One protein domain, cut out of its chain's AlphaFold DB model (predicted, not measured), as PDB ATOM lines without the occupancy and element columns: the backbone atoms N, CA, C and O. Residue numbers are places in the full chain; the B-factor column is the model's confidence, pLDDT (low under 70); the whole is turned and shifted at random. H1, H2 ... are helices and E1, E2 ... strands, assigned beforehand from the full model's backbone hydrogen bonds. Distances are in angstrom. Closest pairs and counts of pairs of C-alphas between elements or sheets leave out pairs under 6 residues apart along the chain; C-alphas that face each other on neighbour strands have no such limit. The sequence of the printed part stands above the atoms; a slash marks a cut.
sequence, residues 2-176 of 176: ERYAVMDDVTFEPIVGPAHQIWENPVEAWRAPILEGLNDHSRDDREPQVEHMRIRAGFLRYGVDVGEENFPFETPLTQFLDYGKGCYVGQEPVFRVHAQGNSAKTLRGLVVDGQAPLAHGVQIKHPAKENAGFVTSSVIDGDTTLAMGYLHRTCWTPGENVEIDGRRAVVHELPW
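Overview. This is residues 2 to 176 of the 176 residues of an uncharacterized protein of Deltaproteobacteria bacterium (UniProt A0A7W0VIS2). A small closed barrel of six strands, E1 to E6, makes one end of the domain, and a loop-rich first half with four short helices lies to one side of it, where H2 packs on the barrel's outside. Residues 2 to 25 swing in a wide loop far from the barrel, and of these residues 8 to 13 stick out. The printed part has 175 residues, with H1, H2, H3, H4 and then E1 to E6 along the chain; round the barrel run E1, E4, E3, E2, E5, E6 and back to E1, each pair antiparallel. The class is mixed, helices and strands, with 73 residues, under half, in named elements. The whole is compact, with a radius of gyration of the C-alphas of 18.0 A and spans of 53 by 44 by 28 A.

Along the chain. H1, residues 26 to 29, begins at C-alpha 26 (83.039, -3.642, -233.315). H2 is residues 48 to 56, 12.1 A long, H3 residues 76 to 80, and H4 residues 91 to 100, 14.2 A. E1, residues 105 to 113, is 22.8 A long and bends by 59 degrees at residue 108. E2 is residues 123 to 126. E3, residues 129 to 141, is the longest strand, 27.2 A, and bends by 76 degrees at residue 137. E4, residues 144 to 152, 22.8 A, bends by 63 degrees at residue 148. E5 is residues 161 to 164, and E6, residues 167 to 172, ends at C-alpha 172 (85.327, -8.206, -220.279).

Arrangement. E2, E3 and E4 form a meander, each strand the antiparallel neighbour of the one before; E1 to E4 and E2 to E5 are each a Greek key, where the first strand is also the antiparallel neighbour of the fourth. N 108 and O 149 join E1 to E4 at 2.9 A, within hydrogen-bond range. E6 and E1 close the ring, with N 111 and O 170 at 2.9 A. H2 is on the barrel, outside it, at a height over the sheet of 8.1 A; its closest C-alphas to E3 are those of His 52 and Val 139, 5.9 A apart. It lies over E3, slantwise to the strands, at 42 degrees on the local plane. H3 is only just not on the barrel, with 4 pairs of C-alphas within 10 A. H1 and H4 are not on it. Every O i to N i+4 pair is within hydrogen-bond range in H2 and H4; H3 has 0 of 1, but 2 of 2 O i to N i+3 pairs, and H1 is too short for an O i to N i+4 pair.

Size, cuts and confidence. The C-alphas farthest apart, of Val 16 and Pro 127, are 54.3 A apart. The printed part has no cut. The links H1 to H2 and H2 to H3 are long. Mean pLDDT of the printed part is 86.9; residues 2 to 11, 19, 36 to 39 and 101 to 102 are under 70.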
ATOM      1  N   GLU A   2      80.410 -29.954-246.686       40.69
ATOM      2  CA  GLU A   2      79.054 -30.138-247.258       40.69
ATOM      3  C   GLU A   2      77.945 -30.623-246.297       40.69
ATOM      4  O   GLU A   2      76.805 -30.782-246.711       40.69
ATOM      5  N   ARG A   3      78.237 -30.890-245.016       35.31
ATOM      6  CA  ARG A   3      77.283 -31.563-244.107       35.31
ATOM      7  C   ARG A   3      76.430 -30.643-243.226       35.31
ATOM      8  O   ARG A   3      75.615 -31.164-242.472       35.31
ATOM      9  N   TYR A   4      76.604 -29.322-243.307       44.56
ATOM     10  CA  TYR A   4      75.999 -28.387-242.342       44.56
ATOM     11  C   TYR A   4      75.340 -27.136-242.950       44.56
ATOM     12  O   TYR A   4      74.962 -26.241-242.198       44.56
ATOM     13  N   ALA A   5      75.159 -27.056-244.272       44.16
ATOM     14  CA  ALA A   5      74.349 -25.988-244.857       44.16
ATOM     15  C   ALA A   5      72.859 -26.305-244.637       44.16
ATOM     16  O   ALA A   5      72.353 -27.314-245.122       44.16
ATOM     17  N   VAL A   6      72.186 -25.475-243.838       52.91
ATOM     18  CA  VAL A   6      70.753 -25.572-243.539       52.91
ATOM     19  C   VAL A   6      70.016 -24.500-244.340       52.91
ATOM     20  O   VAL A   6      70.339 -23.321-244.213       52.91
ATOM     21  N   MET A   7      68.974 -24.957-245.047       49.59
ATOM     22  CA  MET A   7      67.958 -24.249-245.843       49.59
ATOM     23  C   MET A   7      68.269 -24.158-247.352       49.59
ATOM     24  O   MET A   7      69.097 -23.366-247.786       49.59
ATOM     25  N   ASP A   8      67.562 -24.982-248.137       51.66
ATOM     26  CA  ASP A   8      67.706 -25.140-249.599       51.66
ATOM     27  C   ASP A   8      67.055 -24.006-250.426       51.66
ATOM     28  O   ASP A   8      67.231 -23.956-251.641       51.66
ATOM     29  N   ASP A   9      66.356 -23.062-249.783       57.66
ATOM     30  CA  ASP A   9      65.662 -21.940-250.437       57.66
ATOM     31  C   ASP A   9      66.327 -20.586-250.116       57.66
ATOM     32  O   ASP A   9      65.682 -19.645-249.648       57.66
ATOM     33  N   VAL A  10      67.638 -20.466-250.341       63.06
ATOM     34  CA  VAL A  10      68.330 -19.166-250.278       63.06
ATOM     35  C   VAL A  10      68.584 -18.669-251.695       63.06
ATOM     36  O   VAL A  10      69.332 -19.272-252.462       63.06
ATOM     37  N   THR A  11      67.953 -17.551-252.052       66.94
ATOM     38  CA  THR A  11      68.251 -16.837-253.297       66.94
ATOM     39  C   THR A  11      69.331 -15.798-253.025       66.94
ATOM     40  O   THR A  11      69.196 -14.960-252.136       66.94
ATOM     41  N   PHE A  12      70.428 -15.874-253.779       71.81
ATOM     42  CA  PHE A  12      71.511 -14.898-253.717       71.81
ATOM     43  C   PHE A  12      71.379 -13.939-254.898       71.81
ATOM     44  O   PHE A  12      71.394 -14.369-256.052       71.81
ATOM     45  N   GLU A  13      71.273 -12.642-254.618       76.88
ATOM     46  CA  GLU A  13      71.398 -11.601-255.637       76.88
ATOM     47  C   GLU A  13      72.825 -11.035-255.603       76.88
ATOM     48  O   GLU A  13      73.252 -10.519-254.567       76.88
ATOM     49  N   PRO A  14      73.598 -11.132-256.701       76.12
ATOM     50  CA  PRO A  14      74.933 -10.559-256.743       76.12
ATOM     51  C   PRO A  14      74.843  -9.033-256.722       76.12
ATOM     52  O   PRO A  14      74.147  -8.422-257.534       76.12
ATOM     53  N   ILE A  15      75.603  -8.413-255.824       75.94
ATOM     54  CA  ILE A  15      75.735  -6.959-255.740       75.94
ATOM     55  C   ILE A  15      77.124  -6.525-256.216       75.94
ATOM     56  O   ILE A  15      78.111  -7.228-256.010       75.94
ATOM     57  N   VAL A  16      77.210  -5.345-256.836       78.69
ATOM     58  CA  VAL A  16      78.487  -4.693-257.162       78.69
ATOM     59  C   VAL A  16      78.647  -3.491-256.245       78.69
ATOM     60  O   VAL A  16      77.834  -2.569-256.266       78.69
ATOM     61  N   GLY A  17      79.699  -3.498-255.434       74.88
ATOM     62  CA  GLY A  17      79.973  -2.451-254.460       74.88
ATOM     63  C   GLY A  17      81.373  -2.590-253.864       74.88
ATOM     64  O   GLY A  17      82.111  -3.507-254.232       74.88
ATOM     65  N   PRO A  18      81.771  -1.679-252.963       70.69
ATOM     66  CA  PRO A  18      83.043  -1.801-252.267       70.69
ATOM     67  C   PRO A  18      83.074  -3.093-251.439       70.69
ATOM     68  O   PRO A  18      82.185  -3.343-250.629       70.69
ATOM     69  N   ALA A  19      84.118  -3.904-251.637       67.00
ATOM     70  CA  ALA A  19      84.328  -5.140-250.879       67.00
ATOM     71  C   ALA A  19      84.740  -4.881-249.417       67.00
ATOM     72  O   ALA A  19      84.557  -5.742-248.563       67.00
ATOM     73  N   HIS A  20      85.303  -3.703-249.123       70.00
ATOM     74  CA  HIS A  20      85.631  -3.297-247.761       70.00
ATOM     75  C   HIS A  20      84.499  -2.448-247.181       70.00
ATOM     76  O   HIS A  20      84.012  -1.517-247.823       70.00
ATOM     77  N   GLN A  21      84.116  -2.754-245.947       71.94
ATOM     78  CA  GLN A  21      83.228  -1.929-245.142       71.94
ATOM     79  C   GLN A  21      84.003  -1.453-243.914       71.94
ATOM     80  O   GLN A  21      84.847  -2.175-243.385       71.94
ATOM     81  N   ILE A  22      83.759  -0.210-243.511       76.19
ATOM     82  CA  ILE A  22      84.314   0.371-242.290       76.19
ATOM     83  C   ILE A  22      83.135   0.567-241.349       76.19
ATOM     84  O   ILE A  22      82.151   1.199-241.727       76.19
ATOM     85  N   TRP A  23      83.249   0.018-240.148       80.06
ATOM     86  CA  TRP A  23      82.240   0.141-239.101       80.06
ATOM     87  C   TRP A  23      82.716   1.120-238.036       80.06
ATOM     88  O   TRP A  23      83.918   1.209-237.767       80.06
ATOM     89  N   GLU A  24      81.785   1.850-237.422       79.88
ATOM     90  CA  GLU A  24      82.130   2.826-236.383       79.88
ATOM     91  C   GLU A  24      82.540   2.137-235.077       79.88
ATOM     92  O   GLU A  24      83.324   2.680-234.298       79.88
ATOM     93  N   ASN A  25      82.028   0.927-234.838       82.88
ATOM     94  CA  ASN A  25      82.324   0.133-233.655       82.88
ATOM     95  C   ASN A  25      82.328  -1.380-233.960       82.88
ATOM     96  O   ASN A  25      81.726  -1.825-234.941       82.88
ATOM     97  N   PRO A  26      82.964  -2.199-233.103       83.19
ATOM     98  CA  PRO A  26      83.039  -3.642-233.315       83.19
ATOM     99  C   PRO A  26      81.696  -4.384-233.293       83.19
ATOM    100  O   PRO A  26      81.579  -5.442-233.904       83.19
ATOM    101  N   VAL A  27      80.675  -3.857-232.608       86.12
ATOM    102  CA  VAL A  27      79.351  -4.499-232.513       86.12
ATOM    103  C   VAL A  27      78.655  -4.525-233.874       86.12
ATOM    104  O   VAL A  27      77.991  -5.502-234.212       86.12
ATOM    105  N   GLU A  28      78.822  -3.482-234.683       85.88
ATOM    106  CA  GLU A  28      78.251  -3.412-236.032       85.88
ATOM    107  C   GLU A  28      78.816  -4.476-236.972       85.88
ATOM    108  O   GLU A  28      78.073  -4.998-237.804       85.88
ATOM    109  N   ALA A  29      80.079  -4.870-236.789       84.38
ATOM    110  CA  ALA A  29      80.690  -5.930-237.583       84.38
ATOM    111  C   ALA A  29      79.933  -7.263-237.435       84.38
ATOM    112  O   ALA A  29      79.787  -8.000-238.406       84.38
ATOM    113  N   TRP A  30      79.362  -7.551-236.259       87.38
ATOM    114  CA  TRP A  30      78.558  -8.760-236.023       87.38
ATOM    115  C   TRP A  30      77.216  -8.780-236.755       87.38
ATOM    116  O   TRP A  30      76.590  -9.833-236.862       87.38
ATOM    117  N   ARG A  31      76.749  -7.627-237.234       85.50
ATOM    118  CA  ARG A  31      75.503  -7.489-238.001       85.50
ATOM    119  C   ARG A  31      75.762  -7.213-239.474       85.50
ATOM    120  O   ARG A  31      74.809  -7.031-240.231       85.50
ATOM    121  N   ALA A  32      77.030  -7.148-239.869       82.00
ATOM    122  CA  ALA A  32      77.399  -6.917-241.245       82.00
ATOM    123  C   ALA A  32      76.900  -8.077-242.123       82.00
ATOM    124  O   ALA A  32      76.962  -9.239-241.710       82.00
ATOM    125  N   PRO A  33      76.407  -7.788-243.339       76.38
ATOM    126  CA  PRO A  33      76.113  -8.838-244.297       76.38
ATOM    127  C   PRO A  33      77.401  -9.596-244.634       76.38
ATOM    128  O   PRO A  33      78.463  -8.993-244.795       76.38
ATOM    129  N   ILE A  34      77.306 -10.920-244.770       72.88
ATOM    130  CA  ILE A  34      78.414 -11.725-245.286       72.88
ATOM    131  C   ILE A  34      78.574 -11.370-246.763       72.88
ATOM    132  O   ILE A  34      77.686 -11.632-247.574       72.88
ATOM    133  N   LEU A  35      79.698 -10.742-247.095       71.94
ATOM    134  CA  LEU A  35      80.066 -10.421-248.466       71.94
ATOM    135  C   LEU A  35      81.156 -11.384-248.922       71.94
ATOM    136  O   LEU A  35      82.283 -11.331-248.433       71.94
ATOM    137  N   GLU A  36      80.821 -12.247-249.875       68.31
ATOM    138  CA  GLU A  36      81.797 -13.081-250.569       68.31
ATOM    139  C   GLU A  36      82.188 -12.416-251.890       68.31
ATOM    140  O   GLU A  36      81.340 -12.053-252.704       68.31
ATOM    141  N   GLY A  37      83.490 -12.243-252.113       67.25
ATOM    142  CA  GLY A  37      83.999 -11.651-253.341       67.25
ATOM    143  C   GLY A  37      85.517 -11.694-253.412       67.25
ATOM    144  O   GLY A  37      86.206 -11.630-252.394       67.25
ATOM    145  N   LEU A  38      86.045 -11.801-254.632       63.66
ATOM    146  CA  LEU A  38      87.475 -11.661-254.878       63.66
ATOM    147  C   LEU A  38      87.876 -10.203-254.639       63.66
ATOM    148  O   LEU A  38      87.308  -9.286-255.230       63.66
ATOM    149  N   ASN A  39      88.865 -10.000-253.779       67.88
ATOM    150  CA  ASN A  39      89.515  -8.716-253.581       67.88
ATOM    151  C   ASN A  39      91.023  -8.947-253.677       67.88
ATOM    152  O   ASN A  39      91.573  -9.684-252.864       67.88
ATOM    153  N   ASP A  40      91.691  -8.283-254.623       70.00
ATOM    154  CA  ASP A  40      93.152  -8.354-254.799       70.00
ATOM    155  C   ASP A  40      93.931  -7.874-253.556       70.00
ATOM    156  O   ASP A  40      95.141  -8.069-253.448       70.00
ATOM    157  N   HIS A  41      93.240  -7.249-252.599       73.94
ATOM    158  CA  HIS A  41      93.772  -6.788-251.320       73.94
ATOM    159  C   HIS A  41      93.311  -7.625-250.115       73.94
ATOM    160  O   HIS A  41      93.433  -7.162-248.978       73.94
ATOM    161  N   SER A  42      92.756  -8.826-250.320       75.19
ATOM    162  CA  SER A  42      92.448  -9.733-249.208       75.19
ATOM    163  C   SER A  42      93.729 -10.117-248.469       75.19
ATOM    164  O   SER A  42      94.710 -10.522-249.093       75.19
ATOM    165  N   ARG A  43      93.705 -10.009-247.143       80.62
ATOM    166  CA  ARG A  43      94.796 -10.451-246.270       80.62
ATOM    167  C   ARG A  43      94.570 -11.886-245.827       80.62
ATOM    168  O   ARG A  43      93.423 -12.292-245.640       80.62
ATOM    169  N   ASP A  44      95.657 -12.626-245.653       83.81
ATOM    170  CA  ASP A  44      95.596 -13.992-245.128       83.81
ATOM    171  C   ASP A  44      95.114 -13.954-243.667       83.81
ATOM    172  O   ASP A  44      95.489 -13.067-242.894       83.81
ATOM    173  N   ASP A  45      94.267 -14.903-243.272       81.19
ATOM    174  CA  ASP A  45      93.675 -14.940-241.932       81.19
ATOM    175  C   ASP A  45      94.701 -15.217-240.819       81.19
ATOM    176  O   ASP A  45      94.414 -15.002-239.637       81.19
ATOM    177  N   ARG A  46      95.908 -15.654-241.189       84.12
ATOM    178  CA  ARG A  46      97.058 -15.880-240.303       84.12
ATOM    179  C   ARG A  46      97.894 -14.625-240.092       84.12
ATOM    180  O   ARG A  46      98.823 -14.652-239.284       84.12
ATOM    181  N   GLU A  47      97.622 -13.534-240.807       91.62
ATOM    182  CA  GLU A  47      98.334 -12.281-240.580       91.62
ATOM    183  C   GLU A  47      98.066 -11.763-239.154       91.62
ATOM    184  O   GLU A  47      96.906 -11.629-238.756       91.62
ATOM    185  N   PRO A  48      99.103 -11.368-238.389       91.12
ATOM    186  CA  PRO A  48      98.927 -10.887-237.016       91.12
ATOM    187  C   PRO A  48      97.960  -9.703-236.883       91.12
ATOM    188  O   PRO A  48      97.285  -9.566-235.868       91.12
ATOM    189  N   GLN A  49      97.874  -8.849-237.907       90.88
ATOM    190  CA  GLN A  49      96.938  -7.722-237.929       90.88
ATOM    191  C   GLN A  49      95.485  -8.185-238.088       90.88
ATOM    192  O   GLN A  49      94.597  -7.617-237.462       90.88
ATOM    193  N   VAL A  50      95.239  -9.226-238.889       91.25
ATOM    194  CA  VAL A  50      93.902  -9.816-239.043       91.25
ATOM    195  C   VAL A  50      93.482 -10.493-237.744       91.25
ATOM    196  O   VAL A  50      92.361 -10.290-237.286       91.25
ATOM    197  N   GLU A  51      94.401 -11.209-237.096       93.25
ATOM    198  CA  GLU A  51      94.161 -11.822-235.789       93.25
ATOM    199  C   GLU A  51      93.867 -10.779-234.702       93.25
ATOM    200  O   GLU A  51      92.925 -10.941-233.928       93.25
ATOM    201  N   HIS A  52      94.625  -9.677-234.680       94.12
ATOM    202  CA  HIS A  52      94.393  -8.559-233.764       94.12
ATOM    203  C   HIS A  52      92.997  -7.957-233.942       94.12
ATOM    204  O   HIS A  52      92.258  -7.829-232.967       94.12
ATOM    205  N   MET A  53      92.599  -7.667-235.186       91.75
ATOM    206  CA  MET A  53      91.269  -7.134-235.496       91.75
ATOM    207  C   MET A  53      90.153  -8.127-235.161       91.75
ATOM    208  O   MET A  53      89.150  -7.727-234.573       91.75
ATOM    209  N   ARG A  54      90.326  -9.415-235.487       93.75
ATOM    210  CA  ARG A  54      89.369 -10.487-235.172       93.75
ATOM    211  C   ARG A  54      89.126 -10.574-233.673       93.75
ATOM    212  O   ARG A  54      87.971 -10.552-233.249       93.75
ATOM    213  N   ILE A  55      90.209 -10.668-232.895       95.38
ATOM    214  CA  ILE A  55      90.130 -10.749-231.438       95.38
ATOM    215  C   ILE A  55      89.482  -9.479-230.923       95.38
ATOM    216  O   ILE A  55      88.454  -9.588-230.286       95.38
ATOM    217  N   ARG A  56      89.954  -8.277-231.266       93.44
ATOM    218  CA  ARG A  56      89.326  -7.034-230.787       93.44
ATOM    219  C   ARG A  56      87.832  -6.942-231.136       93.44
ATOM    220  O   ARG A  56      87.045  -6.465-230.325       93.44
ATOM    221  N   ALA A  57      87.422  -7.466-232.292       92.75
ATOM    222  CA  ALA A  57      86.019  -7.557-232.686       92.75
ATOM    223  C   ALA A  57      85.219  -8.661-231.976       92.75
ATOM    224  O   ALA A  57      84.022  -8.799-232.205       92.75
ATOM    225  N   GLY A  58      85.849  -9.458-231.119       94.69
ATOM    226  CA  GLY A  58      85.253 -10.587-230.414       94.69
ATOM    227  C   GLY A  58      84.898 -11.767-231.316       94.69
ATOM    228  O   GLY A  58      84.231 -12.688-230.850       94.69
ATOM    229  N   PHE A  59      85.303 -11.762-232.589       93.94
ATOM    230  CA  PHE A  59      84.924 -12.806-233.537       93.94
ATOM    231  C   PHE A  59      85.577 -14.140-233.206       93.94
ATOM    232  O   PHE A  59      86.786 -14.235-232.991       93.94
ATOM    233  N   LEU A  60      84.762 -15.193-233.220       94.69
ATOM    234  CA  LEU A  60      85.172 -16.540-232.842       94.69
ATOM    235  C   LEU A  60      85.741 -17.274-234.052       94.69
ATOM    236  O   LEU A  60      85.126 -17.284-235.120       94.69
ATOM    237  N   ARG A  61      86.879 -17.948-233.882       94.12
ATOM    238  CA  ARG A  61      87.408 -18.882-234.879       94.12
ATOM    239  C   ARG A  61      86.985 -20.311-234.536       94.12
ATOM    240  O   ARG A  61      87.282 -20.811-233.450       94.12
ATOM    241  N   TYR A  62      86.323 -20.986-235.475       93.94
ATOM    242  CA  TYR A  62      85.987 -22.404-235.329       93.94
ATOM    243  C   TYR A  62      87.257 -23.267-235.244       93.94
ATOM    244  O   TYR A  62      88.225 -23.029-235.966       93.94
ATOM    245  N   GLY A  63      87.264 -24.254-234.350       94.31
ATOM    246  CA  GLY A  63      88.422 -25.087-234.023       94.31
ATOM    247  C   GLY A  63      89.444 -24.427-233.089       94.31
ATOM    248  O   GLY A  63      90.422 -25.078-232.730       94.31
ATOM    249  N   VAL A  64      89.241 -23.160-232.697       95.56
ATOM    250  CA  VAL A  64      90.110 -22.435-231.748       95.56
ATOM    251  C   VAL A  64      89.309 -21.887-230.571       95.56
ATOM    252  O   VAL A  64      89.588 -22.228-229.426       95.56
ATOM    253  N   ASP A  65      88.318 -21.037-230.845       96.88
ATOM    254  CA  ASP A  65      87.472 -20.410-229.824       96.88
ATOM    255  C   ASP A  65      86.168 -21.176-229.600       96.88
ATOM    256  O   ASP A  65      85.596 -21.098-228.517       96.88
ATOM    257  N   VAL A  66      85.691 -21.890-230.624       96.06
ATOM    258  CA  VAL A  66      84.470 -22.704-230.584       96.06
ATOM    259  C   VAL A  66      84.644 -23.986-231.388       96.06
ATOM    260  O   VAL A  66      85.291 -23.977-232.434       96.06
ATOM    261  N   GLY A  67      84.026 -25.069-230.935       93.12
ATOM    262  CA  GLY A  67      84.038 -26.372-231.592       93.12
ATOM    263  C   GLY A  67      82.748 -27.158-231.359       93.12
ATOM    264  O   GLY A  67      81.717 -26.605-230.974       93.12
ATOM    265  N   GLU A  68      82.801 -28.465-231.611       89.75
ATOM    266  CA  GLU A  68      81.669 -29.384-231.412       89.75
ATOM    267  C   GLU A  68      81.316 -29.575-229.924       89.75
ATOM    268  O   GLU A  68      80.214 -29.994-229.577       89.75
ATOM    269  N   GLU A  69      82.250 -29.249-229.035       87.44
ATOM    270  CA  GLU A  69      82.153 -29.367-227.585       87.44
ATOM    271  C   GLU A  69      81.510 -28.155-226.897       87.44
ATOM    272  O   GLU A  69      81.337 -28.162-225.674       87.44
ATOM    273  N   ASN A  70      81.193 -27.100-227.651       89.62
ATOM    274  CA  ASN A  70      80.671 -25.850-227.114       89.62
ATOM    275  C   ASN A  70      79.206 -25.659-227.490       89.62
ATOM    276  O   ASN A  70      78.828 -25.709-228.660       89.62
ATOM    277  N   PHE A  71      78.378 -25.355-226.494       88.75
ATOM    278  CA  PHE A  71      77.005 -24.949-226.770       88.75
ATOM    279  C   PHE A  71      76.952 -23.465-227.154       88.75
ATOM    280  O   PHE A  71      77.667 -22.659-226.553       88.75
ATOM    281  N   PRO A  72      76.054 -23.049-228.070       88.88
ATOM    282  CA  PRO A  72      75.917 -21.639-228.441       88.88
ATOM    283  C   PRO A  72      75.688 -20.708-227.241       88.88
ATOM    284  O   PRO A  72      76.222 -19.604-227.218       88.88
ATOM    285  N   PHE A  73      74.971 -21.175-226.212       89.19
ATOM    286  CA  PHE A  73      74.712 -20.453-224.956       89.19
ATOM    287  C   PHE A  73      75.948 -20.212-224.083       89.19
ATOM    288  O   PHE A  73      75.890 -19.455-223.118       89.19
ATOM    289  N   GLU A  74      77.056 -20.888-224.370       93.56
ATOM    290  CA  GLU A  74      78.345 -20.669-223.713       93.56
ATOM    291  C   GLU A  74      79.177 -19.621-224.459       93.56
ATOM    292  O   GLU A  74      80.348 -19.435-224.147       93.56
ATOM    293  N   THR A  75      78.626 -18.987-225.496       94.19
ATOM    294  CA  THR A  75      79.370 -18.124-226.415       94.19
ATOM    295  C   THR A  75      78.553 -16.889-226.793       94.19
ATOM    296  O   THR A  75      77.321 -16.903-226.692       94.19
ATOM    297  N   PRO A  76      79.196 -15.847-227.343       92.25
ATOM    298  CA  PRO A  76      78.488 -14.734-227.968       92.25
ATOM    299  C   PRO A  76      77.538 -15.139-229.108       92.25
ATOM    300  O   PRO A  76      76.676 -14.345-229.478       92.25
ATOM    301  N   LEU A  77      77.632 -16.359-229.660       91.56
ATOM    302  CA  LEU A  77      76.776 -16.816-230.764       91.56
ATOM    303  C   LEU A  77      75.309 -17.005-230.367       91.56
ATOM    304  O   LEU A  77      74.453 -17.089-231.246       91.56
ATOM    305  N   THR A  78      74.996 -17.030-229.068       88.62
ATOM    306  CA  THR A  78      73.612 -17.076-228.567       88.62
ATOM    307  C   THR A  78      72.725 -15.977-229.171       88.62
ATOM    308  O   THR A  78      71.530 -16.185-229.361       88.62
ATOM    309  N   GLN A  79      73.308 -14.831-229.550       87.44
ATOM    310  CA  GLN A  79      72.590 -13.721-230.187       87.44
ATOM    311  C   GLN A  79      72.046 -14.047-231.591       87.44
ATOM    312  O   GLN A  79      71.134 -13.371-232.057       87.44
ATOM    313  N   PHE A  80      72.579 -15.078-232.257       87.50
ATOM    314  CA  PHE A  80      72.143 -15.524-233.588       87.50
ATOM    315  C   PHE A  80      71.137 -16.680-233.539       87.50
ATOM    316  O   PHE A  80      70.711 -17.191-234.581       87.50
ATOM    317  N   LEU A  81      70.752 -17.119-232.338       85.25
ATOM    318  CA  LEU A  81      69.679 -18.086-232.176       85.25
ATOM    319  C   LEU A  81      68.333 -17.391-232.367       85.25
ATOM    320  O   LEU A  81      67.898 -16.587-231.547       85.25
ATOM    321  N   ASP A  82      67.662 -17.759-233.449       84.31
ATOM    322  CA  ASP A  82      66.268 -17.412-233.676       84.31
ATOM    323  C   ASP A  82      65.390 -18.579-233.191       84.31
ATOM    324  O   ASP A  82      65.540 -19.719-233.638       84.31
ATOM    325  N   TYR A  83      64.522 -18.291-232.221       78.94
ATOM    326  CA  TYR A  83      63.577 -19.247-231.634       78.94
ATOM    327  C   TYR A  83      62.217 -19.245-232.346       78.94
ATOM    328  O   TYR A  83      61.391 -20.115-232.079       78.94
ATOM    329  N   GLY A  84      61.973 -18.249-233.202       80.06
ATOM    330  CA  GLY A  84      60.765 -18.091-234.006       80.06
ATOM    331  C   GLY A  84      60.892 -18.686-235.408       80.06
ATOM    332  O   GLY A  84      59.869 -19.047-235.995       80.06
ATOM    333  N   LYS A  85      62.113 -18.849-235.940       73.81
ATOM    334  CA  LYS A  85      62.316 -19.669-237.144       73.81
ATOM    335  C   LYS A  85      61.896 -21.109-236.846       73.81
ATOM    336  O   LYS A  85      62.121 -21.607-235.745       73.81
ATOM    337  N   GLY A  86      61.227 -21.736-237.815       78.31
ATOM    338  CA  GLY A  86      60.620 -23.064-237.679       78.31
ATOM    339  C   GLY A  86      61.619 -24.193-237.389       78.31
ATOM    340  O   GLY A  86      62.719 -23.974-236.897       78.31
ATOM    341  N   CYS A  87      61.243 -25.434-237.700       80.44
ATOM    342  CA  CYS A  87      62.063 -26.596-237.348       80.44
ATOM    343  C   CYS A  87      63.458 -26.543-237.997       80.44
ATOM    344  O   CYS A  87      63.565 -26.555-239.222       80.44
ATOM    345  N   TYR A  88      64.520 -26.529-237.184       82.31
ATOM    346  CA  TYR A  88      65.909 -26.610-237.652       82.31
ATOM    347  C   TYR A  88      66.681 -27.748-236.971       82.31
ATOM    348  O   TYR A  88      66.344 -28.211-235.878       82.31
ATOM    349  N   VAL A  89      67.738 -28.224-237.632       81.12
ATOM    350  CA  VAL A  89      68.578 -29.316-237.120       81.12
ATOM    351  C   VAL A  89      69.234 -28.900-235.802       81.12
ATOM    352  O   VAL A  89      69.852 -27.845-235.713       81.12
ATOM    353  N   GLY A  90      69.114 -29.740-234.771       79.44
ATOM    354  CA  GLY A  90      69.687 -29.462-233.449       79.44
ATOM    355  C   GLY A  90      68.833 -28.557-232.552       79.44
ATOM    356  O   GLY A  90      69.267 -28.220-231.452       79.44
ATOM    357  N   GLN A  91      67.607 -28.212-232.963       82.19
ATOM    358  CA  GLN A  91      66.691 -27.391-232.166       82.19
ATOM    359  C   GLN A  91      66.350 -28.015-230.804       82.19
ATOM    360  O   GLN A  91      66.328 -27.315-229.797       82.19
ATOM    361  N   GLU A  92      66.110 -29.327-230.736       83.25
ATOM    362  CA  GLU A  92      65.757 -30.002-229.479       83.25
ATOM    363  C   GLU A  92      66.814 -29.812-228.367       83.25
ATOM    364  O   GLU A  92      66.440 -29.411-227.261       83.25
ATOM    365  N   PRO A  93      68.123 -30.056-228.609       79.31
ATOM    366  CA  PRO A  93      69.178 -29.699-227.662       79.31
ATOM    367  C   PRO A  93      69.180 -28.217-227.279       79.31
ATOM    368  O   PRO A  93      69.295 -27.899-226.096       79.31
ATOM    369  N   VAL A  94      69.022 -27.319-228.257       81.62
ATOM    370  CA  VAL A  94      69.054 -25.868-228.025       81.62
ATOM    371  C   VAL A  94      67.925 -25.444-227.082       81.62
ATOM    372  O   VAL A  94      68.176 -24.814-226.056       81.62
ATOM    373  N   PHE A  95      66.691 -25.862-227.361       80.56
ATOM    374  CA  PHE A  95      65.529 -25.548-226.528       80.56
ATOM    375  C   PHE A  95      65.620 -26.178-225.136       80.56
ATOM    376  O   PHE A  95      65.218 -25.563-224.148       80.56
ATOM    377  N   ARG A  96      66.182 -27.384-225.034       81.25
ATOM    378  CA  ARG A  96      66.384 -28.060-223.750       81.25
ATOM    379  C   ARG A  96      67.343 -27.290-222.850       81.25
ATOM    380  O   ARG A  96      67.012 -27.057-221.692       81.25
ATOM    381  N   VAL A  97      68.498 -26.881-223.374       79.19
ATOM    382  CA  VAL A  97      69.482 -26.099-222.608       79.19
ATOM    383  C   VAL A  97      68.911 -24.727-222.245       79.19
ATOM    384  O   VAL A  97      69.037 -24.308-221.094       79.19
ATOM    385  N   HIS A  98      68.205 -24.075-223.175       77.38
ATOM    386  CA  HIS A  98      67.515 -22.809-222.913       77.38
ATOM    387  C   HIS A  98      66.526 -22.913-221.738       77.38
ATOM    388  O   HIS A  98      66.521 -22.053-220.860       77.38
ATOM    389  N   ALA A  99      65.730 -23.986-221.683       72.94
ATOM    390  CA  ALA A  99      64.737 -24.203-220.631       72.94
ATOM    391  C   ALA A  99      65.339 -24.643-219.282       72.94
ATOM    392  O   ALA A  99      64.756 -24.365-218.236       72.94
ATOM    393  N   GLN A 100      66.469 -25.357-219.289       74.00
ATOM    394  CA  GLN A 100      67.086 -25.914-218.076       74.00
ATOM    395  C   GLN A 100      67.965 -24.911-217.325       74.00
ATOM    396  O   GLN A 100      68.079 -25.001-216.104       74.00
ATOM    397  N   GLY A 101      68.525 -23.933-218.036       65.81
ATOM    398  CA  GLY A 101      69.227 -22.809-217.438       65.81
ATOM    399  C   GLY A 101      70.646 -23.121-216.950       65.81
ATOM    400  O   GLY A 101      70.922 -24.112-216.278       65.81
ATOM    401  N   ASN A 102      71.514 -22.151-217.230       69.25
ATOM    402  CA  ASN A 102      72.878 -21.956-216.744       69.25
ATOM    403  C   ASN A 102      73.950 -22.878-217.327       69.25
ATOM    404  O   ASN A 102      74.259 -23.951-216.808       69.25
ATOM    405  N   SER A 103      74.621 -22.346-218.348       83.88
ATOM    406  CA  SER A 103      75.937 -22.790-218.792       83.88
ATOM    407  C   SER A 103      76.900 -22.921-217.603       83.88
ATOM    408  O   SER A 103      76.940 -22.072-216.712       83.88
ATOM    409  N   ALA A 104      77.706 -23.983-217.564       91.19
ATOM    410  CA  ALA A 104      78.728 -24.137-216.521       91.19
ATOM    411  C   ALA A 104      79.928 -23.198-216.746       91.19
ATOM    412  O   ALA A 104      80.653 -22.866-215.801       91.19
ATOM    413  N   LYS A 105      80.119 -22.780-217.999       94.88
ATOM    414  CA  LYS A 105      81.165 -21.882-218.475       94.88
ATOM    415  C   LYS A 105      80.616 -20.942-219.550       94.88
ATOM    416  O   LYS A 105      79.597 -21.240-220.163       94.88
ATOM    417  N   THR A 106      81.290 -19.829-219.787       96.25
ATOM    418  CA  THR A 106      80.982 -18.922-220.896       96.25
ATOM    419  C   THR A 106      82.268 -18.322-221.440       96.25
ATOM    420  O   THR A 106      83.223 -18.115-220.687       96.25
ATOM    421  N   LEU A 107      82.310 -18.076-222.742       97.94
ATOM    422  CA  LEU A 107      83.411 -17.400-223.404       97.94
ATOM    423  C   LEU A 107      83.327 -15.893-223.122       97.94
ATOM    424  O   LEU A 107      82.291 -15.267-223.352       97.94
ATOM    425  N   ARG A 108      84.424 -15.310-222.638       98.19
ATOM    426  CA  ARG A 108      84.563 -13.879-222.333       98.19
ATOM    427  C   ARG A 108      85.827 -13.298-222.952       98.19
ATOM    428  O   ARG A 108      86.754 -14.033-223.299       98.19
ATOM    429  N   GLY A 109      85.853 -11.971-223.041       98.38
ATOM    430  CA  GLY A 109      87.078 -11.211-223.234       98.38
ATOM    431  C   GLY A 109      87.838 -11.087-221.915       98.38
ATOM    432  O   GLY A 109      87.268 -11.175-220.826       98.38
ATOM    433  N   LEU A 110      89.142 -10.892-222.012       98.62
ATOM    434  CA  LEU A 110      90.067 -10.727-220.902       98.62
ATOM    435  C   LEU A 110      91.047  -9.620-221.276       98.62
ATOM    436  O   LEU A 110      91.678  -9.687-222.331       98.62
ATOM    437  N   VAL A 111      91.182  -8.615-220.418       98.44
ATOM    438  CA  VAL A 111      92.232  -7.595-220.525       98.44
ATOM    439  C   VAL A 111      93.319  -7.966-219.531       98.44
ATOM    440  O   VAL A 111      93.103  -7.865-218.325       98.44
ATOM    441  N   VAL A 112      94.448  -8.465-220.027       98.62
ATOM    442  CA  VAL A 112      95.554  -8.999-219.225       98.62
ATOM    443  C   VAL A 112      96.686  -7.985-219.166       98.62
ATOM    444  O   VAL A 112      97.087  -7.437-220.194       98.62
ATOM    445  N   ASP A 113      97.232  -7.762-217.976       98.38
ATOM    446  CA  ASP A 113      98.362  -6.857-217.794       98.38
ATOM    447  C   ASP A 113      99.601  -7.362-218.566       98.38
ATOM    448  O   ASP A 113      99.905  -8.559-218.606       98.38
ATOM    449  N   GLY A 114     100.347  -6.437-219.174       96.31
ATOM    450  CA  GLY A 114     101.611  -6.715-219.859       96.31
ATOM    451  C   GLY A 114     101.491  -7.064-221.346       96.31
ATOM    452  O   GLY A 114     100.423  -7.354-221.878       96.31
ATOM    453  N   GLN A 115     102.642  -7.055-222.019       94.50
ATOM    454  CA  GLN A 115     102.773  -7.092-223.482       94.50
ATOM    455  C   GLN A 115     103.356  -8.427-223.967       94.50
ATOM    456  O   GLN A 115     104.368  -8.465-224.666       94.50
ATOM    457  N   ALA A 116     102.748  -9.539-223.554       94.25
ATOM    458  CA  ALA A 116     103.188 -10.873-223.949       94.25
ATOM    459  C   ALA A 116     101.982 -11.751-224.304       94.25
ATOM    460  O   ALA A 116     101.065 -11.862-223.479       94.25
ATOM    461  N   PRO A 117     101.979 -12.403-225.483       90.38
ATOM    462  CA  PRO A 117     100.886 -13.280-225.873       90.38
ATOM    463  C   PRO A 117     100.773 -14.451-224.895       90.38
ATOM    464  O   PRO A 117     101.756 -14.916-224.318       90.38
ATOM    465  N   LEU A 118      99.550 -14.924-224.715       97.50
ATOM    466  CA  LEU A 118      99.218 -16.096-223.921       97.50
ATOM    467  C   LEU A 118      99.115 -17.316-224.833       97.50
ATOM    468  O   LEU A 118      98.542 -17.251-225.923       97.50
ATOM    469  N   ALA A 119      99.652 -18.443-224.371       97.38
ATOM    470  CA  ALA A 119      99.510 -19.707-225.076       97.38
ATOM    471  C   ALA A 119      98.051 -20.187-225.057       97.38
ATOM    472  O   ALA A 119      97.351 -20.053-224.050       97.38
ATOM    473  N   HIS A 120      97.611 -20.802-226.155       97.38
ATOM    474  CA  HIS A 120      96.331 -21.503-226.194       97.38
ATOM    475  C   HIS A 120      96.273 -22.570-225.089       97.38
ATOM    476  O   HIS A 120      97.234 -23.309-224.871       97.38
ATOM    477  N   GLY A 121      95.144 -22.645-224.390       98.06
ATOM    478  CA  GLY A 121      94.907 -23.589-223.303       98.06
ATOM    479  C   GLY A 121      95.534 -23.199-221.963       98.06
ATOM    480  O   GLY A 121      95.372 -23.952-221.003       98.06
ATOM    481  N   VAL A 122      96.227 -22.053-221.851       98.31
ATOM    482  CA  VAL A 122      96.773 -21.631-220.552       98.31
ATOM    483  C   VAL A 122      95.642 -21.439-219.544       98.31
ATOM    484  O   VAL A 122      94.589 -20.877-219.857       98.31
ATOM    485  N   GLN A 123      95.861 -21.955-218.336       98.56
ATOM    486  CA  GLN A 123      94.857 -21.976-217.284       98.56
ATOM    487  C   GLN A 123      94.562 -20.563-216.778       98.56
ATOM    488  O   GLN A 123      95.470 -19.777-216.504       98.56
ATOM    489  N   ILE A 124      93.276 -20.295-216.582       98.62
ATOM    490  CA  ILE A 124      92.779 -19.126-215.868       98.62
ATOM    491  C   ILE A 124      92.499 -19.542-214.426       98.62
ATOM    492  O   ILE A 124      91.899 -20.594-214.178       98.62
ATOM    493  N   LYS A 125      92.915 -18.709-213.475       98.38
ATOM    494  CA  LYS A 125      92.756 -18.933-212.040       98.38
ATOM    495  C   LYS A 125      91.905 -17.849-211.401       98.38
ATOM    496  O   LYS A 125      91.960 -16.682-211.782       98.38
ATOM    497  N   HIS A 126      91.137 -18.232-210.390       97.75
ATOM    498  CA  HIS A 126      90.367 -17.315-209.562       97.75
ATOM    499  C   HIS A 126      90.395 -17.796-208.102       97.75
ATOM    500  O   HIS A 126      90.323 -19.005-207.878       97.75
ATOM    501  N   PRO A 127      90.411 -16.912-207.084       94.50
ATOM    502  CA  PRO A 127      90.427 -17.337-205.679       94.50
ATOM    503  C   PRO A 127      89.280 -18.284-205.288       94.50
ATOM    504  O   PRO A 127      89.459 -19.182-204.472       94.50
ATOM    505  N   ALA A 128      88.099 -18.123-205.897       93.88
ATOM    506  CA  ALA A 128      86.957 -19.017-205.668       93.88
ATOM    507  C   ALA A 128      87.024 -20.340-206.462       93.88
ATOM    508  O   ALA A 128      86.226 -21.248-206.220       93.88
ATOM    509  N   LYS A 129      87.923 -20.448-207.450       94.88
ATOM    510  CA  LYS A 129      88.032 -21.583-208.370       94.88
ATOM    511  C   LYS A 129      89.424 -21.609-209.022       94.88
ATOM    512  O   LYS A 129      89.650 -20.926-210.013       94.88
ATOM    513  N   GLU A 130      90.330 -22.441-208.503       93.19
ATOM    514  CA  GLU A 130      91.710 -22.538-209.020       93.19
ATOM    515  C   GLU A 130      91.745 -22.875-210.520       93.19
ATOM    516  O   GLU A 130      92.476 -22.258-211.282       93.19
ATOM    517  N   ASN A 131      90.916 -23.823-210.968       95.88
ATOM    518  CA  ASN A 131      90.698 -24.089-212.392       95.88
ATOM    519  C   ASN A 131      89.456 -23.329-212.875       95.88
ATOM    520  O   ASN A 131      88.367 -23.905-212.994       95.88
ATOM    521  N   ALA A 132      89.610 -22.014-213.034       97.56
ATOM    522  CA  ALA A 132      88.552 -21.097-213.442       97.56
ATOM    523  C   ALA A 132      88.268 -21.157-214.944       97.56
ATOM    524  O   ALA A 132      87.213 -20.690-215.363       97.56
ATOM    525  N   GLY A 133      89.158 -21.740-215.748       97.94
ATOM    526  CA  GLY A 133      88.980 -21.785-217.190       97.94
ATOM    527  C   GLY A 133      90.287 -21.873-217.959       97.94
ATOM    528  O   GLY A 133      91.323 -22.237-217.403       97.94
ATOM    529  N   PHE A 134      90.231 -21.516-219.240       98.44
ATOM    530  CA  PHE A 134      91.392 -21.511-220.125       98.44
ATOM    531  C   PHE A 134      91.267 -20.456-221.229       98.44
ATOM    532  O   PHE A 134      90.162 -20.094-221.643       98.44
ATOM    533  N   VAL A 135      92.414 -19.981-221.712       98.62
ATOM    534  CA  VAL A 135      92.523 -19.048-222.845       98.62
ATOM    535  C   VAL A 135      92.401 -19.801-224.169       98.62
ATOM    536  O   VAL A 135      93.016 -20.850-224.341       98.62
ATOM    537  N   THR A 136      91.651 -19.255-225.124       98.31
ATOM    538  CA  THR A 136      91.535 -19.782-226.493       98.31
ATOM    539  C   THR A 136      92.414 -19.007-227.473       98.31
ATOM    540  O   THR A 136      93.171 -19.607-228.233       98.31
ATOM    541  N   SER A 137      92.369 -17.678-227.412       97.50
ATOM    542  CA  SER A 137      93.079 -16.774-228.321       97.50
ATOM    543  C   SER A 137      93.657 -15.595-227.551       97.50
ATOM    544  O   SER A 137      93.074 -15.174-226.552       97.50
ATOM    545  N   SER A 138      94.776 -15.027-228.004       97.81
ATOM    546  CA  SER A 138      95.298 -13.785-227.427       97.81
ATOM    547  C   SER A 138      96.130 -12.963-228.406       97.81
ATOM    548  O   SER A 138      96.704 -13.496-229.355       97.81
ATOM    549  N   VAL A 139      96.203 -11.660-228.150       97.00
ATOM    550  CA  VAL A 139      97.009 -10.711-228.913       97.00
ATOM    551  C   VAL A 139      97.488  -9.572-228.017       97.00
ATOM    552  O   VAL A 139      96.800  -9.174-227.080       97.00
ATOM    553  N   ILE A 140      98.669  -9.031-228.305       97.25
ATOM    554  CA  ILE A 140      99.146  -7.803-227.660       97.25
ATOM    555  C   ILE A 140      98.311  -6.619-228.171       97.25
ATOM    556  O   ILE A 140      98.107  -6.483-229.378       97.25
ATOM    557  N   ASP A 141      97.863  -5.749-227.268       95.81
ATOM    558  CA  ASP A 141      97.115  -4.527-227.570       95.81
ATOM    559  C   ASP A 141      97.606  -3.368-226.690       95.81
ATOM    560  O   ASP A 141      97.285  -3.269-225.501       95.81
ATOM    561  N   GLY A 142      98.432  -2.497-227.277       94.75
ATOM    562  CA  GLY A 142      99.093  -1.417-226.544       94.75
ATOM    563  C   GLY A 142      99.969  -1.965-225.417       94.75
ATOM    564  O   GLY A 142     100.856  -2.780-225.666       94.75
ATOM    565  N   ASP A 143      99.702  -1.535-224.184       95.62
ATOM    566  CA  ASP A 143     100.416  -1.969-222.971       95.62
ATOM    567  C   ASP A 143      99.795  -3.208-222.298       95.62
ATOM    568  O   ASP A 143     100.244  -3.648-221.237       95.62
ATOM    569  N   THR A 144      98.770  -3.788-222.924       97.50
ATOM    570  CA  THR A 144      98.029  -4.948-222.419       97.50
ATOM    571  C   THR A 144      98.060  -6.107-223.410       97.50
ATOM    572  O   THR A 144      98.554  -5.996-224.534       97.50
ATOM    573  N   THR A 145      97.523  -7.247-222.993       98.19
ATOM    574  CA  THR A 145      97.221  -8.388-223.855       98.19
ATOM    575  C   THR A 145      95.717  -8.630-223.801       98.19
ATOM    576  O   THR A 145      95.169  -8.880-222.729       98.19
ATOM    577  N   LEU A 146      95.041  -8.577-224.947       98.19
ATOM    578  CA  LEU A 146      93.651  -9.012-225.055       98.19
ATOM    579  C   LEU A 146      93.621 -10.521-225.247       98.19
ATOM    580  O   LEU A 146      94.383 -11.066-226.045       98.19
ATOM    581  N   ALA A 147      92.734 -11.201-224.537       98.38
ATOM    582  CA  ALA A 147      92.533 -12.630-224.692       98.38
ATOM    583  C   ALA A 147      91.052 -13.002-224.692       98.38
ATOM    584  O   ALA A 147      90.225 -12.348-224.066       98.38
ATOM    585  N   MET A 148      90.723 -14.078-225.391       98.62
ATOM    586  CA  MET A 148      89.434 -14.753-225.296       98.62
ATOM    587  C   MET A 148      89.630 -16.030-224.491       98.62
ATOM    588  O   MET A 148      90.687 -16.661-224.563       98.62
ATOM    589  N   GLY A 149      88.631 -16.422-223.712       98.19
ATOM    590  CA  GLY A 149      88.719 -17.649-222.937       98.19
ATOM    591  C   GLY A 149      87.397 -18.062-222.324       98.19
ATOM    592  O   GLY A 149      86.507 -17.240-222.100       98.19
ATOM    593  N   TYR A 150      87.272 -19.354-222.044       98.31
ATOM    594  CA  TYR A 150      86.135 -19.879-221.304       98.31
ATOM    595  C   TYR A 150      86.367 -19.694-219.816       98.31
ATOM    596  O   TYR A 150      87.372 -20.161-219.290       98.31
ATOM    597  N   LEU A 151      85.405 -19.078-219.137       98.19
ATOM    598  CA  LEU A 151      85.392 -18.889-217.692       98.19
ATOM    599  C   LEU A 151      84.254 -19.684-217.073       98.19
ATOM    600  O   LEU A 151      83.134 -19.692-217.577       98.19
ATOM    601  N   HIS A 152      84.532 -20.329-215.950       97.38
ATOM    602  CA  HIS A 152      83.541 -20.996-215.126       97.38
ATOM    603  C   HIS A 152      82.547 -19.979-214.541       97.38
ATOM    604  O   HIS A 152      82.906 -18.845-214.227       97.38
ATOM    605  N   ARG A 153      81.305 -20.412-214.300       94.81
ATOM    606  CA  ARG A 153      80.194 -19.574-213.796       94.81
ATOM    607  C   ARG A 153      80.441 -18.786-212.506       94.81
ATOM    608  O   ARG A 153      79.629 -17.954-212.128       94.81
ATOM    609  N   THR A 154      81.512 -19.098-211.786       94.38
ATOM    610  CA  THR A 154      81.899 -18.434-210.534       94.38
ATOM    611  C   THR A 154      82.806 -17.226-210.740       94.38
ATOM    612  O   THR A 154      83.170 -16.606-209.749       94.38
ATOM    613  N   CYS A 155      83.264 -16.982-211.968       95.69
ATOM    614  CA  CYS A 155      84.312 -16.004-212.264       95.69
ATOM    615  C   CYS A 155      84.197 -15.421-213.685       95.69
ATOM    616  O   CYS A 155      85.203 -15.112-214.316       95.69
ATOM    617  N   TRP A 156      82.985 -15.380-214.248       96.25
ATOM    618  CA  TRP A 156      82.736 -14.955-215.632       96.25
ATOM    619  C   TRP A 156      82.073 -13.577-215.750       96.25
ATOM    620  O   TRP A 156      81.621 -13.194-216.835       96.25
ATOM    621  N   THR A 157      81.925 -12.871-214.627       96.75
ATOM    622  CA  THR A 157      81.221 -11.590-214.583       96.75
ATOM    623  C   THR A 157      82.166 -10.506-215.093       96.75
ATOM    624  O   THR A 157      83.268 -10.383-214.554       96.75
ATOM    625  N   PRO A 158      81.778  -9.702-216.097       98.06
ATOM    626  CA  PRO A 158      82.590  -8.568-216.523       98.06
ATOM    627  C   PRO A 158      82.966  -7.652-215.348       98.06
ATOM    628  O   PRO A 158      82.140  -7.365-214.481       98.06
ATOM    629  N   GLY A 159      84.223  -7.209-215.314       98.12
ATOM    630  CA  GLY A 159      84.813  -6.415-214.236       98.12
ATOM    631  C   GLY A 159      85.469  -7.226-213.111       98.12
ATOM    632  O   GLY A 159      86.217  -6.650-212.318       98.12
ATOM    633  N   GLU A 160      85.248  -8.541-213.030       97.50
ATOM    634  CA  GLU A 160      85.958  -9.399-212.072       97.50
ATOM    635  C   GLU A 160      87.434  -9.578-212.451       97.50
ATOM    636  O   GLU A 160      87.810  -9.524-213.623       97.50
ATOM    637  N   ASN A 161      88.281  -9.801-211.442       98.06
ATOM    638  CA  ASN A 161      89.705 -10.063-211.641       98.06
ATOM    639  C   ASN A 161      89.978 -11.565-211.626       98.06
ATOM    640  O   ASN A 161      89.571 -12.254-210.694       98.06
ATOM    641  N   VAL A 162      90.749 -12.040-212.594       98.44
ATOM    642  CA  VAL A 162      91.310 -13.393-212.652       98.44
ATOM    643  C   VAL A 162      92.829 -13.310-212.814       98.44
ATOM    644  O   VAL A 162      93.385 -12.235-213.042       98.44
ATOM    645  N   GLU A 163      93.514 -14.437-212.670       98.44
ATOM    646  CA  GLU A 163      94.955 -14.546-212.897       98.44
ATOM    647  C   GLU A 163      95.231 -15.504-214.055       98.44
ATOM    648  O   GLU A 163      94.620 -16.570-214.157       98.44
ATOM    649  N   ILE A 164      96.160 -15.122-214.927       98.38
ATOM    650  CA  ILE A 164      96.605 -15.927-216.061       98.38
ATOM    651  C   ILE A 164      98.122 -15.813-216.145       98.38
ATOM    652  O   ILE A 164      98.649 -14.718-216.324       98.38
ATOM    653  N   ASP A 165      98.824 -16.938-216.007       96.38
ATOM    654  CA  ASP A 165     100.294 -16.985-216.066       96.38
ATOM    655  C   ASP A 165     100.978 -15.977-215.110       96.38
ATOM    656  O   ASP A 165     101.893 -15.244-215.477       96.38
ATOM    657  N   GLY A 166     100.454 -15.863-213.881       96.56
ATOM    658  CA  GLY A 166     100.939 -14.920-212.865       96.56
ATOM    659  C   GLY A 166     100.608 -13.445-213.130       96.56
ATOM    660  O   GLY A 166     101.037 -12.576-212.370       96.56
ATOM    661  N   ARG A 167      99.851 -13.138-214.191       98.06
ATOM    662  CA  ARG A 167      99.425 -11.781-214.554       98.06
ATOM    663  C   ARG A 167      97.966 -11.572-214.184       98.06
ATOM    664  O   ARG A 167      97.132 -12.459-214.367       98.06
ATOM    665  N   ARG A 168      97.649 -10.380-213.681       98.31
ATOM    666  CA  ARG A 168      96.266  -9.972-213.442       98.31
ATOM    667  C   ARG A 168      95.552  -9.803-214.782       98.31
ATOM    668  O   ARG A 168      96.118  -9.263-215.731       98.31
ATOM    669  N   ALA A 169      94.299 -10.232-214.830       98.44
ATOM    670  CA  ALA A 169      93.402  -9.995-215.943       98.44
ATOM    671  C   ALA A 169      92.022  -9.555-215.452       98.44
ATOM    672  O   ALA A 169      91.551 -10.020-214.413       98.44
ATOM    673  N   VAL A 170      91.366  -8.679-216.208       98.56
ATOM    674  CA  VAL A 170      89.987  -8.246-215.956       98.56
ATOM    675  C   VAL A 170      89.065  -8.888-216.982       98.56
ATOM    676  O   VAL A 170      89.324  -8.821-218.185       98.56
ATOM    677  N   VAL A 171      87.989  -9.511-216.508       98.62
ATOM    678  CA  VAL A 171      86.955 -10.100-217.363       98.62
ATOM    679  C   VAL A 171      86.205  -8.990-218.100       98.62
ATOM    680  O   VAL A 171      85.793  -8.002-217.494       98.62
ATOM    681  N   HIS A 172      85.997  -9.158-219.399       98.06
ATOM    682  CA  HIS A 172      85.327  -8.206-220.279       98.06
ATOM    683  C   HIS A 172      84.200  -8.895-221.061       98.06
ATOM    684  O   HIS A 172      84.267 -10.090-221.374       98.06
ATOM    685  N   GLU A 173      83.151  -8.140-221.378       96.06
ATOM    686  CA  GLU A 173      82.129  -8.593-222.325       96.06
ATOM    687  C   GLU A 173      82.724  -8.623-223.746       96.06
ATOM    688  O   GLU A 173      83.710  -7.948-224.013       96.06
ATOM    689  N   LEU A 174      82.182  -9.423-224.661       94.69
ATOM    690  CA  LEU A 174      82.589  -9.354-226.070       94.69
ATOM    691  C   LEU A 174      81.506  -8.631-226.882       94.69
ATOM    692  O   LEU A 174      80.322  -8.862-226.622       94.69
ATOM    693  N   PRO A 175      81.876  -7.829-227.898       92.81
ATOM    694  CA  PRO A 175      83.242  -7.419-228.261       92.81
ATOM    695  C   PRO A 175      83.859  -6.414-227.264       92.81
ATOM    696  O   PRO A 175      83.175  -5.970-226.342       92.81
ATOM    697  N   TRP A 176      85.148  -6.093-227.438       91.44
ATOM    698  CA  TRP A 176      85.837  -5.060-226.649       91.44
ATOM    699  C   TRP A 176      85.337  -3.646-226.949       91.44
ATOM    700  O   TRP A 176      84.988  -3.372-228.122       91.44
TER     701      TRP A 176